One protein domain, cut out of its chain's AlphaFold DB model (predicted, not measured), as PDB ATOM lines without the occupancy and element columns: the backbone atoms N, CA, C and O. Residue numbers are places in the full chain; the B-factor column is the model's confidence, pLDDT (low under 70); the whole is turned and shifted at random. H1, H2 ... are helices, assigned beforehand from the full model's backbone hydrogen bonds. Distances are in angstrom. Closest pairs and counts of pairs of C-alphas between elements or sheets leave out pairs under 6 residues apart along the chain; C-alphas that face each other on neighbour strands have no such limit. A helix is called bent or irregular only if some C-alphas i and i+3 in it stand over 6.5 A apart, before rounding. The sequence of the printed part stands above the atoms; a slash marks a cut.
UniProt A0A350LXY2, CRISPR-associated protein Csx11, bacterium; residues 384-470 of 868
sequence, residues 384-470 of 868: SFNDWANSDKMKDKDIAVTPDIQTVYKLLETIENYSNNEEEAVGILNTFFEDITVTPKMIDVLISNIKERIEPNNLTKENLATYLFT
ATOM      1  N   SER A 384      -5.590   9.469 -32.316       92.38
ATOM      2  CA  SER A 384      -5.497  10.903 -32.640       92.38
ATOM      3  C   SER A 384      -5.212  11.137 -34.129       92.38
ATOM      4  O   SER A 384      -4.656  10.269 -34.804       92.38
ATOM      5  N   PHE A 385      -5.514  12.336 -34.645       93.38
ATOM      6  CA  PHE A 385      -5.153  12.718 -36.023       93.38
ATOM      7  C   PHE A 385      -3.649  12.587 -36.284       93.38
ATOM      8  O   PHE A 385      -3.242  12.146 -37.353       93.38
ATOM      9  N   ASN A 386      -2.829  12.904 -35.278       92.19
ATOM     10  CA  ASN A 386      -1.385  12.715 -35.343       92.19
ATOM     11  C   ASN A 386      -0.999  11.237 -35.441       92.19
ATOM     12  O   ASN A 386      -0.096  10.904 -36.205       92.19
ATOM     13  N   ASP A 387      -1.648  10.351 -34.685       90.88
ATOM     14  CA  ASP A 387      -1.327   8.920 -34.736       90.88
ATOM     15  C   ASP A 387      -1.710   8.324 -36.103       90.88
ATOM     16  O   ASP A 387      -0.958   7.526 -36.657       90.88
ATOM     17  N   TRP A 388      -2.836   8.755 -36.685       93.12
ATOM     18  CA  TRP A 388      -3.251   8.359 -38.036       93.12
ATOM     19  C   TRP A 388      -2.311   8.894 -39.127       93.12
ATOM     20  O   TRP A 388      -1.815   8.113 -39.941       93.12
ATOM     21  N   ALA A 389      -2.014  10.199 -39.120       92.62
ATOM     22  CA  ALA A 389      -1.167  10.837 -40.130       92.62
ATOM     23  C   ALA A 389       0.263  10.267 -40.155       92.62
ATOM     24  O   ALA A 389       0.882  10.188 -41.211       92.62
ATOM     25  N   ASN A 390       0.776   9.831 -39.000       90.12
ATOM     26  CA  ASN A 390       2.110   9.238 -38.874       90.12
ATOM     27  C   ASN A 390       2.142   7.713 -39.064       90.12
ATOM     28  O   ASN A 390       3.205   7.108 -38.893       90.12
ATOM     29  N   SER A 391       1.011   7.086 -39.392       89.94
ATOM     30  CA  SER A 391       0.948   5.641 -39.601       89.94
ATOM     31  C   SER A 391       1.672   5.203 -40.872       89.94
ATOM     32  O   SER A 391       1.725   5.941 -41.854       89.94
ATOM     33  N   ASP A 392       2.204   3.979 -40.870       88.62
ATOM     34  CA  ASP A 392       2.970   3.450 -42.006       88.62
ATOM     35  C   ASP A 392       2.125   3.416 -43.286       88.62
ATOM     36  O   ASP A 392       2.536   3.942 -44.314       88.62
ATOM     37  N   LYS A 393       0.868   2.961 -43.189       90.62
ATOM     38  CA  LYS A 393      -0.071   2.950 -44.325       90.62
ATOM     39  C   LYS A 393      -0.393   4.339 -44.874       90.62
ATOM     40  O   LYS A 393      -0.775   4.450 -46.036       90.62
ATOM     41  N   MET A 394      -0.305   5.383 -44.050       89.69
ATOM     42  CA  MET A 394      -0.500   6.753 -44.519       89.69
ATOM     43  C   MET A 394       0.754   7.282 -45.219       89.69
ATOM     44  O   MET A 394       0.642   7.911 -46.270       89.69
ATOM     45  N   LYS A 395       1.941   6.974 -44.684       86.38
ATOM     46  CA  LYS A 395       3.231   7.320 -45.305       86.38
ATOM     47  C   LYS A 395       3.402   6.659 -46.673       86.38
ATOM     48  O   LYS A 395       3.862   7.318 -47.598       86.38
ATOM     49  N   ASP A 396       2.957   5.412 -46.820       85.75
ATOM     50  CA  ASP A 396       3.005   4.664 -48.086       85.75
ATOM     51  C   ASP A 396       2.156   5.295 -49.201       85.75
ATOM     52  O   ASP A 396       2.343   4.986 -50.377       85.75
ATOM     53  N   LYS A 397       1.212   6.175 -48.853       81.75
ATOM     54  CA  LYS A 397       0.308   6.799 -49.820       81.75
ATOM     55  C   LYS A 397       0.921   7.997 -50.557       81.75
ATOM     56  O   LYS A 397       0.302   8.490 -51.492       81.75
ATOM     57  N   ASP A 398       2.095   8.466 -50.131       73.62
ATOM     58  CA  ASP A 398       2.804   9.630 -50.693       73.62
ATOM     59  C   ASP A 398       1.933  10.906 -50.789       73.62
ATOM     60  O   ASP A 398       2.054  11.727 -51.697       73.62
ATOM     61  N   ILE A 399       1.007  11.079 -49.837       80.06
ATOM     62  CA  ILE A 399       0.164  12.277 -49.716       80.06
ATOM     63  C   ILE A 399       0.593  13.041 -48.468       80.06
ATOM     64  O   ILE A 399       0.447  12.554 -47.345       80.06
ATOM     65  N   ALA A 400       1.064  14.275 -48.654       79.00
ATOM     66  CA  ALA A 400       1.294  15.188 -47.543       79.00
ATOM     67  C   ALA A 400      -0.046  15.553 -46.885       79.00
ATOM     68  O   ALA A 400      -0.913  16.161 -47.515       79.00
ATOM     69  N   VAL A 401      -0.212  15.188 -45.612       88.62
ATOM     70  CA  VAL A 401      -1.412  15.498 -44.830       88.62
ATOM     71  C   VAL A 401      -1.091  16.318 -43.595       88.62
ATOM     72  O   VAL A 401      -0.147  16.031 -42.859       88.62
ATOM     73  N   THR A 402      -1.928  17.318 -43.340       92.12
ATOM     74  CA  THR A 402      -1.959  18.008 -42.055       92.12
ATOM     75  C   THR A 402      -2.833  17.190 -41.095       92.12
ATOM     76  O   THR A 402      -3.934  16.788 -41.478       92.12
ATOM     77  N   PRO A 403      -2.382  16.895 -39.861       92.25
ATOM     78  CA  PRO A 403      -3.130  16.086 -38.895       92.25
ATOM     79  C   PRO A 403      -4.272  16.887 -38.247       92.25
ATOM     80  O   PRO A 403      -4.270  17.156 -37.044       92.25
ATOM     81  N   ASP A 404      -5.259  17.270 -39.055       93.06
ATOM     82  CA  ASP A 404      -6.434  18.033 -38.648       93.06
ATOM     83  C   ASP A 404      -7.740  17.456 -39.219       93.06
ATOM     84  O   ASP A 404      -7.762  16.629 -40.133       93.06
ATOM     85  N   ILE A 405      -8.855  17.913 -38.650       93.81
ATOM     86  CA  ILE A 405     -10.197  17.446 -39.007       93.81
ATOM     87  C   ILE A 405     -10.593  17.803 -40.447       93.81
ATOM     88  O   ILE A 405     -11.318  17.045 -41.085       93.81
ATOM     89  N   GLN A 406     -10.106  18.928 -40.983       94.69
ATOM     90  CA  GLN A 406     -10.458  19.390 -42.330       94.69
ATOM     91  C   GLN A 406      -9.837  18.481 -43.393       94.69
ATOM     92  O   GLN A 406     -10.500  18.088 -44.354       94.69
ATOM     93  N   THR A 407      -8.584  18.086 -43.181       94.00
ATOM     94  CA  THR A 407      -7.864  17.139 -44.029       94.00
ATOM     95  C   THR A 407      -8.522  15.765 -43.990       94.00
ATOM     96  O   THR A 407      -8.735  15.160 -45.040       94.00
ATOM     97  N   VAL A 408      -8.915  15.293 -42.799       94.62
ATOM     98  CA  VAL A 408      -9.674  14.041 -42.653       94.62
ATOM     99  C   VAL A 408     -10.977  14.105 -43.449       94.62
ATOM    100  O   VAL A 408     -11.221  13.228 -44.272       94.62
ATOM    101  N   TYR A 409     -11.791  15.147 -43.271       95.75
ATOM    102  CA  TYR A 409     -13.073  15.271 -43.973       95.75
ATOM    103  C   TYR A 409     -12.930  15.285 -45.486       95.75
ATOM    104  O   TYR A 409     -13.676  14.576 -46.157       95.75
ATOM    105  N   LYS A 410     -11.936  16.004 -46.013       93.81
ATOM    106  CA  LYS A 410     -11.651  16.015 -47.449       93.81
ATOM    107  C   LYS A 410     -11.407  14.607 -48.001       93.81
ATOM    108  O   LYS A 410     -11.867  14.292 -49.090       93.81
ATOM    109  N   LEU A 411     -10.698  13.752 -47.262       93.44
ATOM    110  CA  LEU A 411     -10.459  12.366 -47.680       93.44
ATOM    111  C   LEU A 411     -11.698  11.479 -47.500       93.44
ATOM    112  O   LEU A 411     -11.955  10.590 -48.308       93.44
ATOM    113  N   LEU A 412     -12.475  11.699 -46.440       95.00
ATOM    114  CA  LEU A 412     -13.671  10.901 -46.172       95.00
ATOM    115  C   LEU A 412     -14.813  11.178 -47.160       95.00
ATOM    116  O   LEU A 412     -15.611  10.276 -47.395       95.00
ATOM    117  N   GLU A 413     -14.865  12.356 -47.790       94.06
ATOM    118  CA  GLU A 413     -15.810  12.655 -48.883       94.06
ATOM    119  C   GLU A 413     -15.677  11.678 -50.063       94.06
ATOM    120  O   GLU A 413     -16.678  11.311 -50.687       94.06
ATOM    121  N   THR A 414     -14.459  11.197 -50.337       92.31
ATOM    122  CA  THR A 414     -14.206  10.166 -51.354       92.31
ATOM    123  C   THR A 414     -14.795   8.814 -50.945       92.31
ATOM    124  O   THR A 414     -15.297   8.085 -51.793       92.31
ATOM    125  N   ILE A 415     -14.781   8.474 -49.651       91.31
ATOM    126  CA  ILE A 415     -15.375   7.225 -49.138       91.31
ATOM    127  C   ILE A 415     -16.904   7.324 -49.083       91.31
ATOM    128  O   ILE A 415     -17.598   6.360 -49.399       91.31
ATOM    129  N   GLU A 416     -17.443   8.487 -48.715       89.88
ATOM    130  CA  GLU A 416     -18.885   8.753 -48.752       89.88
ATOM    131  C   GLU A 416     -19.458   8.513 -50.159       89.88
ATOM    132  O   GLU A 416     -20.527   7.920 -50.301       89.88
ATOM    133  N   ASN A 417     -18.687   8.864 -51.196       88.38
ATOM    134  CA  ASN A 417     -19.031   8.678 -52.605       88.38
ATOM    135  C   ASN A 417     -18.208   7.568 -53.291       88.38
ATOM    136  O   ASN A 417     -17.906   7.677 -54.483       88.38
ATOM    137  N   TYR A 418     -17.842   6.503 -52.564       88.44
ATOM    138  CA  TYR A 418     -16.870   5.503 -53.039       88.44
ATOM    139  C   TYR A 418     -17.236   4.841 -54.374       88.44
ATOM    140  O   TYR A 418     -16.341   4.460 -55.122       88.44
ATOM    141  N   SER A 419     -18.525   4.741 -54.714       86.31
ATOM    142  CA  SER A 419     -18.983   4.179 -55.992       86.31
ATOM    143  C   SER A 419     -18.480   4.957 -57.217       86.31
ATOM    144  O   SER A 419     -18.435   4.394 -58.308       86.31
ATOM    145  N   ASN A 420     -18.093   6.227 -57.053       87.69
ATOM    146  CA  ASN A 420     -17.545   7.053 -58.133       87.69
ATOM    147  C   ASN A 420     -16.033   6.852 -58.331       87.69
ATOM    148  O   ASN A 420     -15.534   7.100 -59.426       87.69
ATOM    149  N   ASN A 421     -15.301   6.445 -57.286       87.56
ATOM    150  CA  ASN A 421     -13.856   6.216 -57.339       87.56
ATOM    151  C   ASN A 421     -13.418   5.151 -56.315       87.56
ATOM    152  O   ASN A 421     -12.858   5.459 -55.259       87.56
ATOM    153  N   GLU A 422     -13.710   3.887 -56.625       89.25
ATOM    154  CA  GLU A 422     -13.533   2.763 -55.697       89.25
ATOM    155  C   GLU A 422     -12.066   2.564 -55.293       89.25
ATOM    156  O   GLU A 422     -11.767   2.381 -54.114       89.25
ATOM    157  N   GLU A 423     -11.136   2.640 -56.248       90.00
ATOM    158  CA  GLU A 423      -9.708   2.410 -56.002       90.00
ATOM    159  C   GLU A 423      -9.125   3.446 -55.031       90.00
ATOM    160  O   GLU A 423      -8.447   3.093 -54.058       90.00
ATOM    161  N   GLU A 424      -9.453   4.725 -55.233       90.38
ATOM    162  CA  GLU A 424      -9.029   5.788 -54.327       90.38
ATOM    163  C   GLU A 424      -9.655   5.613 -52.937       90.38
ATOM    164  O   GLU A 424      -8.946   5.709 -51.928       90.38
ATOM    165  N   ALA A 425     -10.954   5.297 -52.868       91.62
ATOM    166  CA  ALA A 425     -11.664   5.077 -51.612       91.62
ATOM    167  C   ALA A 425     -11.078   3.902 -50.811       91.62
ATOM    168  O   ALA A 425     -10.854   4.044 -49.608       91.62
ATOM    169  N   VAL A 426     -10.748   2.782 -51.465       92.88
ATOM    170  CA  VAL A 426     -10.032   1.646 -50.853       92.88
ATOM    171  C   VAL A 426      -8.699   2.114 -50.281       92.88
ATOM    172  O   VAL A 426      -8.398   1.858 -49.112       92.88
ATOM    173  N   GLY A 427      -7.917   2.838 -51.086       91.75
ATOM    174  CA  GLY A 427      -6.619   3.351 -50.673       91.75
ATOM    175  C   GLY A 427      -6.711   4.341 -49.511       91.75
ATOM    176  O   GLY A 427      -5.793   4.412 -48.705       91.75
ATOM    177  N   ILE A 428      -7.775   5.149 -49.412       92.12
ATOM    178  CA  ILE A 428      -8.004   6.072 -48.279       92.12
ATOM    179  C   ILE A 428      -8.414   5.275 -47.046       92.12
ATOM    180  O   ILE A 428      -7.812   5.424 -45.988       92.12
ATOM    181  N   LEU A 429      -9.409   4.405 -47.179       91.88
ATOM    182  CA  LEU A 429      -9.972   3.659 -46.061       91.88
ATOM    183  C   LEU A 429      -8.931   2.750 -45.401       91.88
ATOM    184  O   LEU A 429      -8.905   2.626 -44.178       91.88
ATOM    185  N   ASN A 430      -8.016   2.183 -46.195       92.50
ATOM    186  CA  ASN A 430      -6.908   1.366 -45.708       92.50
ATOM    187  C   ASN A 430      -5.995   2.099 -44.709       92.50
ATOM    188  O   ASN A 430      -5.442   1.453 -43.820       92.50
ATOM    189  N   THR A 431      -5.840   3.426 -44.807       92.94
ATOM    190  CA  THR A 431      -4.924   4.178 -43.927       92.94
ATOM    191  C   THR A 431      -5.442   4.282 -42.493       92.94
ATOM    192  O   THR A 431      -4.661   4.439 -41.551       92.94
ATOM    193  N   PHE A 432      -6.754   4.135 -42.293       91.81
ATOM    194  CA  PHE A 432      -7.359   4.217 -40.968       91.81
ATOM    195  C   PHE A 432      -7.154   2.954 -40.131       91.81
ATOM    196  O   PHE A 432      -7.129   3.071 -38.912       91.81
ATOM    197  N   PHE A 433      -6.944   1.781 -40.732       89.25
ATOM    198  CA  PHE A 433      -6.836   0.508 -40.006       89.25
ATOM    199  C   PHE A 433      -5.388   0.016 -39.933       89.25
ATOM    200  O   PHE A 433      -4.723  -0.060 -40.958       89.25
ATOM    201  N   GLU A 434      -4.891  -0.406 -38.765       82.25
ATOM    202  CA  GLU A 434      -3.568  -1.061 -38.666       82.25
ATOM    203  C   GLU A 434      -3.651  -2.557 -38.958       82.25
ATOM    204  O   GLU A 434      -2.919  -3.069 -39.804       82.25
ATOM    205  N   ASP A 435      -4.614  -3.236 -38.338       80.50
ATOM    206  CA  ASP A 435      -4.653  -4.701 -38.279       80.50
ATOM    207  C   ASP A 435      -5.248  -5.365 -39.530       80.50
ATOM    208  O   ASP A 435      -5.182  -6.584 -39.684       80.50
ATOM    209  N   ILE A 436      -5.857  -4.581 -40.424       83.50
ATOM    210  CA  ILE A 436      -6.584  -5.083 -41.596       83.50
ATOM    211  C   ILE A 436      -6.107  -4.355 -42.848       83.50
ATOM    212  O   ILE A 436      -6.065  -3.127 -42.877       83.50
ATOM    213  N   THR A 437      -5.778  -5.104 -43.897       87.38
ATOM    214  CA  THR A 437      -5.537  -4.551 -45.236       87.38
ATOM    215  C   THR A 437      -6.852  -4.500 -46.004       87.38
ATOM    216  O   THR A 437      -7.453  -5.542 -46.274       87.38
ATOM    217  N   VAL A 438      -7.307  -3.297 -46.348       88.12
ATOM    218  CA  VAL A 438      -8.530  -3.094 -47.133       88.12
ATOM    219  C   VAL A 438      -8.213  -3.342 -48.607       88.12
ATOM    220  O   VAL A 438      -7.247  -2.806 -49.143       88.12
ATOM    221  N   THR A 439      -9.019  -4.177 -49.260       89.06
ATOM    222  CA  THR A 439      -8.888  -4.507 -50.689       89.06
ATOM    223  C   THR A 439     -10.186  -4.165 -51.426       89.06
ATOM    224  O   THR A 439     -11.232  -4.127 -50.772       89.06
ATOM    225  N   PRO A 440     -10.172  -3.982 -52.763       87.69
ATOM    226  CA  PRO A 440     -11.387  -3.677 -53.531       87.69
ATOM    227  C   PRO A 440     -12.520  -4.680 -53.287       87.69
ATOM    228  O   PRO A 440     -13.640  -4.315 -52.969       87.69
ATOM    229  N   LYS A 441     -12.196  -5.978 -53.223       86.69
ATOM    230  CA  LYS A 441     -13.178  -7.044 -52.942       86.69
ATOM    231  C   LYS A 441     -13.868  -6.934 -51.574       86.69
ATOM    232  O   LYS A 441     -14.854  -7.627 -51.344       86.69
ATOM    233  N   MET A 442     -13.322  -6.149 -50.645       86.44
ATOM    234  CA  MET A 442     -13.836  -6.005 -49.281       86.44
ATOM    235  C   MET A 442     -14.623  -4.713 -49.063       86.44
ATOM    236  O   MET A 442     -15.289  -4.619 -48.031       86.44
ATOM    237  N   ILE A 443     -14.546  -3.728 -49.968       88.69
ATOM    238  CA  ILE A 443     -15.062  -2.378 -49.696       88.69
ATOM    239  C   ILE A 443     -16.563  -2.385 -49.413       88.69
ATOM    240  O   ILE A 443     -16.971  -1.871 -48.376       88.69
ATOM    241  N   ASP A 444     -17.366  -3.061 -50.235       87.50
ATOM    242  CA  ASP A 444     -18.820  -3.125 -50.044       87.50
ATOM    243  C   ASP A 444     -19.198  -3.761 -48.703       87.50
ATOM    244  O   ASP A 444     -20.043  -3.246 -47.970       87.50
ATOM    245  N   VAL A 445     -18.524  -4.857 -48.339       85.56
ATOM    246  CA  VAL A 445     -18.755  -5.553 -47.066       85.56
ATOM    247  C   VAL A 445     -18.365  -4.660 -45.890       85.56
ATOM    248  O   VAL A 445     -19.089  -4.587 -44.898       85.56
ATOM    249  N   LEU A 446     -17.228  -3.967 -45.983       86.94
ATOM    250  CA  LEU A 446     -16.739  -3.103 -44.917       86.94
ATOM    251  C   LEU A 446     -17.624  -1.862 -44.753       86.94
ATOM    252  O   LEU A 446     -18.007  -1.543 -43.631       86.94
ATOM    253  N   ILE A 447     -18.026  -1.217 -45.849       89.19
ATOM    254  CA  ILE A 447     -18.950  -0.078 -45.835       89.19
ATOM    255  C   ILE A 447     -20.326  -0.494 -45.307       89.19
ATOM    256  O   ILE A 447     -20.893   0.228 -44.490       89.19
ATOM    257  N   SER A 448     -20.848  -1.662 -45.696       87.88
ATOM    258  CA  SER A 448     -22.094  -2.199 -45.131       87.88
ATOM    259  C   SER A 448     -21.982  -2.396 -43.616       87.88
ATOM    260  O   SER A 448     -22.836  -1.934 -42.865       87.88
ATOM    261  N   ASN A 449     -20.887  -3.003 -43.148       84.88
ATOM    262  CA  ASN A 449     -20.628  -3.199 -41.719       84.88
ATOM    263  C   ASN A 449     -20.459  -1.876 -40.947       84.88
ATOM    264  O   ASN A 449     -20.768  -1.830 -39.757       84.88
ATOM    265  N   ILE A 450     -19.933  -0.822 -41.583       88.75
ATOM    266  CA  ILE A 450     -19.843   0.518 -40.983       88.75
ATOM    267  C   ILE A 450     -21.233   1.143 -40.899       88.75
ATOM    268  O   ILE A 450     -21.601   1.614 -39.827       88.75
ATOM    269  N   LYS A 451     -22.014   1.108 -41.989       88.81
ATOM    270  CA  LYS A 451     -23.390   1.635 -42.040       88.81
ATOM    271  C   LYS A 451     -24.241   1.073 -40.904       88.81
ATOM    272  O   LYS A 451     -24.825   1.843 -40.152       88.81
ATOM    273  N   GLU A 452     -24.209  -0.240 -40.701       83.75
ATOM    274  CA  GLU A 452     -24.959  -0.884 -39.616       83.75
ATOM    275  C   GLU A 452     -24.530  -0.437 -38.206       83.75
ATOM    276  O   GLU A 452     -25.361  -0.403 -37.302       83.75
ATOM    277  N   ARG A 453     -23.257  -0.065 -38.002       84.00
ATOM    278  CA  ARG A 453     -22.749   0.425 -36.706       84.00
ATOM    279  C   ARG A 453     -23.040   1.899 -36.445       84.00
ATOM    280  O   ARG A 453     -23.118   2.304 -35.289       84.00
ATOM    281  N   ILE A 454     -23.152   2.712 -37.495       85.94
ATOM    282  CA  ILE A 454     -23.459   4.143 -37.354       85.94
ATOM    283  C   ILE A 454     -24.963   4.420 -37.305       85.94
ATOM    284  O   ILE A 454     -25.353   5.508 -36.872       85.94
ATOM    285  N   GLU A 455     -25.798   3.458 -37.715       82.12
ATOM    286  CA  GLU A 455     -27.253   3.555 -37.624       82.12
ATOM    287  C   GLU A 455     -27.714   4.008 -36.221       82.12
ATOM    288  O   GLU A 455     -27.126   3.615 -35.214       82.12
ATOM    289  N   PRO A 456     -28.763   4.849 -36.131       77.50
ATOM    290  CA  PRO A 456     -29.639   5.300 -37.219       77.50
ATOM    291  C   PRO A 456     -29.056   6.439 -38.077       77.50
ATOM    292  O   PRO A 456     -29.762   6.985 -38.924       77.50
ATOM    293  N   ASN A 457     -27.797   6.839 -37.868       85.69
ATOM    294  CA  ASN A 457     -27.186   7.901 -38.659       85.69
ATOM    295  C   ASN A 457     -26.792   7.408 -40.060       85.69
ATOM    296  O   ASN A 457     -26.370   6.269 -40.245       85.69
ATOM    297  N   ASN A 458     -26.854   8.312 -41.038       90.12
ATOM    298  CA  ASN A 458     -26.385   8.045 -42.396       90.12
ATOM    299  C   ASN A 458     -24.853   8.086 -42.486       90.12
ATOM    300  O   ASN A 458     -24.185   8.776 -41.709       90.12
ATOM    301  N   LEU A 459     -24.309   7.399 -43.492       91.75
ATOM    302  CA  LEU A 459     -22.897   7.492 -43.851       91.75
ATOM    303  C   LEU A 459     -22.609   8.880 -44.437       91.75
ATOM    304  O   LEU A 459     -22.813   9.099 -45.623       91.75
ATOM    305  N   THR A 460     -22.148   9.793 -43.587       94.06
ATOM    306  CA  THR A 460     -21.580  11.094 -43.966       94.06
ATOM    307  C   THR A 460     -20.136  11.160 -43.487       94.06
ATOM    308  O   THR A 460     -19.765  10.428 -42.559       94.06
ATOM    309  N   LYS A 461     -19.320  12.052 -44.051       94.50
ATOM    310  CA  LYS A 461     -17.941  12.277 -43.584       94.50
ATOM    311  C   LYS A 461     -17.827  12.540 -42.074       94.50
ATOM    312  O   LYS A 461     -16.904  12.023 -41.450       94.50
ATOM    313  N   GLU A 462     -18.763  13.262 -41.451       94.88
ATOM    314  CA  GLU A 462     -18.741  13.553 -40.006       94.88
ATOM    315  C   GLU A 462     -19.028  12.305 -39.160       94.88
ATOM    316  O   GLU A 462     -18.326  12.035 -38.179       94.88
ATOM    317  N   ASN A 463     -20.046  11.521 -39.538       93.62
ATOM    318  CA  ASN A 463     -20.386  10.277 -38.842       93.62
ATOM    319  C   ASN A 463     -19.291   9.223 -39.032       93.62
ATOM    320  O   ASN A 463     -18.928   8.535 -38.079       93.62
ATOM    321  N   LEU A 464     -18.725   9.142 -40.240       94.56
ATOM    322  CA  LEU A 464     -17.615   8.251 -40.549       94.56
ATOM    323  C   LEU A 464     -16.357   8.645 -39.769       94.56
ATOM    324  O   LEU A 464     -15.741   7.783 -39.153       94.56
ATOM    325  N   ALA A 465     -16.003   9.931 -39.711       95.12
ATOM    326  CA  ALA A 465     -14.877  10.385 -38.897       95.12
ATOM    327  C   ALA A 465     -15.085  10.058 -37.417       95.12
ATOM    328  O   ALA A 465     -14.171   9.573 -36.760       95.12
ATOM    329  N   THR A 466     -16.294  10.280 -36.899       93.81
ATOM    330  CA  THR A 466     -16.623   9.954 -35.507       93.81
ATOM    331  C   THR A 466     -16.423   8.459 -35.247       93.81
ATOM    332  O   THR A 466     -15.707   8.101 -34.317       93.81
ATOM    333  N   TYR A 467     -16.941   7.586 -36.117       92.25
ATOM    334  CA  TYR A 467     -16.720   6.137 -36.034       92.25
ATOM    335  C   TYR A 467     -15.231   5.750 -36.088       92.25
ATOM    336  O   TYR A 467     -14.783   4.884 -35.342       92.25
ATOM    337  N   LEU A 468     -14.447   6.393 -36.960       93.75
ATOM    338  CA  LEU A 468     -13.038   6.052 -37.163       93.75
ATOM    339  C   LEU A 468     -12.118   6.558 -36.039       93.75
ATOM    340  O   LEU A 468     -11.070   5.957 -35.807       93.75
ATOM    341  N   PHE A 469     -12.468   7.659 -35.371       94.94
ATOM    342  CA  PHE A 469     -11.591   8.332 -34.405       94.94
ATOM    343  C   PHE A 469     -12.042   8.229 -32.950       94.94
ATOM    344  O   PHE A 469     -11.280   8.651 -32.085       94.94
ATOM    345  N   THR A 470     -13.221   7.677 -32.647       94.25
ATOM    346  CA  THR A 470     -13.741   7.579 -31.268       94.25
ATOM    347  C   THR A 470     -13.947   6.134 -30.817       94.25
ATOM    348  O   THR A 470     -13.814   5.197 -31.609       94.25
TER     349      THR A 470
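What this domain is: This is residues 384 to 470 of the 868 residues of the protein "CRISPR-associated protein Csx11" of bacterium (UniProt A0A350LXY2). Four helices, H3 to H6, make a ring, mostly crossed, with H3 opposite H5; short H1 and H2 sit at one side near Thr 431 and Phe 432 of H4. The 87 printed residues include six named helices, H1 to H6 in order, and no named strand: all helix. The whole is compact, radius of gyration of the C-alphas 12.1 A, spanning 31 by 25 by 25 A.

How they stand to each other: H2, residues 392 to 395, only just touches the hub H4, residues 422 to 432, with 3 pairs of C-alphas within 8 A, closest Lys 393 and Thr 431, 5.0 A. H3, residues 405 to 416, forms a hairpin with H4, at a steep tilt of 42 degrees, closest C-alphas Ile 415 and Ala 425, 5.0 A. O i to N i+4 pairs within hydrogen-bond range are 6 of 8 in H3 and 5 of 7 in H4.

Where its parts are: H1, residues 385 to 389, begins at C-alpha (-5.153, 12.718, -36.023). H5, residues 440 to 454, is 21.6 A long and irregular: C-alphas 441 and 444 are 7.5 A apart. H6, residues 461 to 469, ends at C-alpha (-11.591, 8.332, -34.405).

The domain as a whole: The printed part has no cut, no long link and no residue under 70.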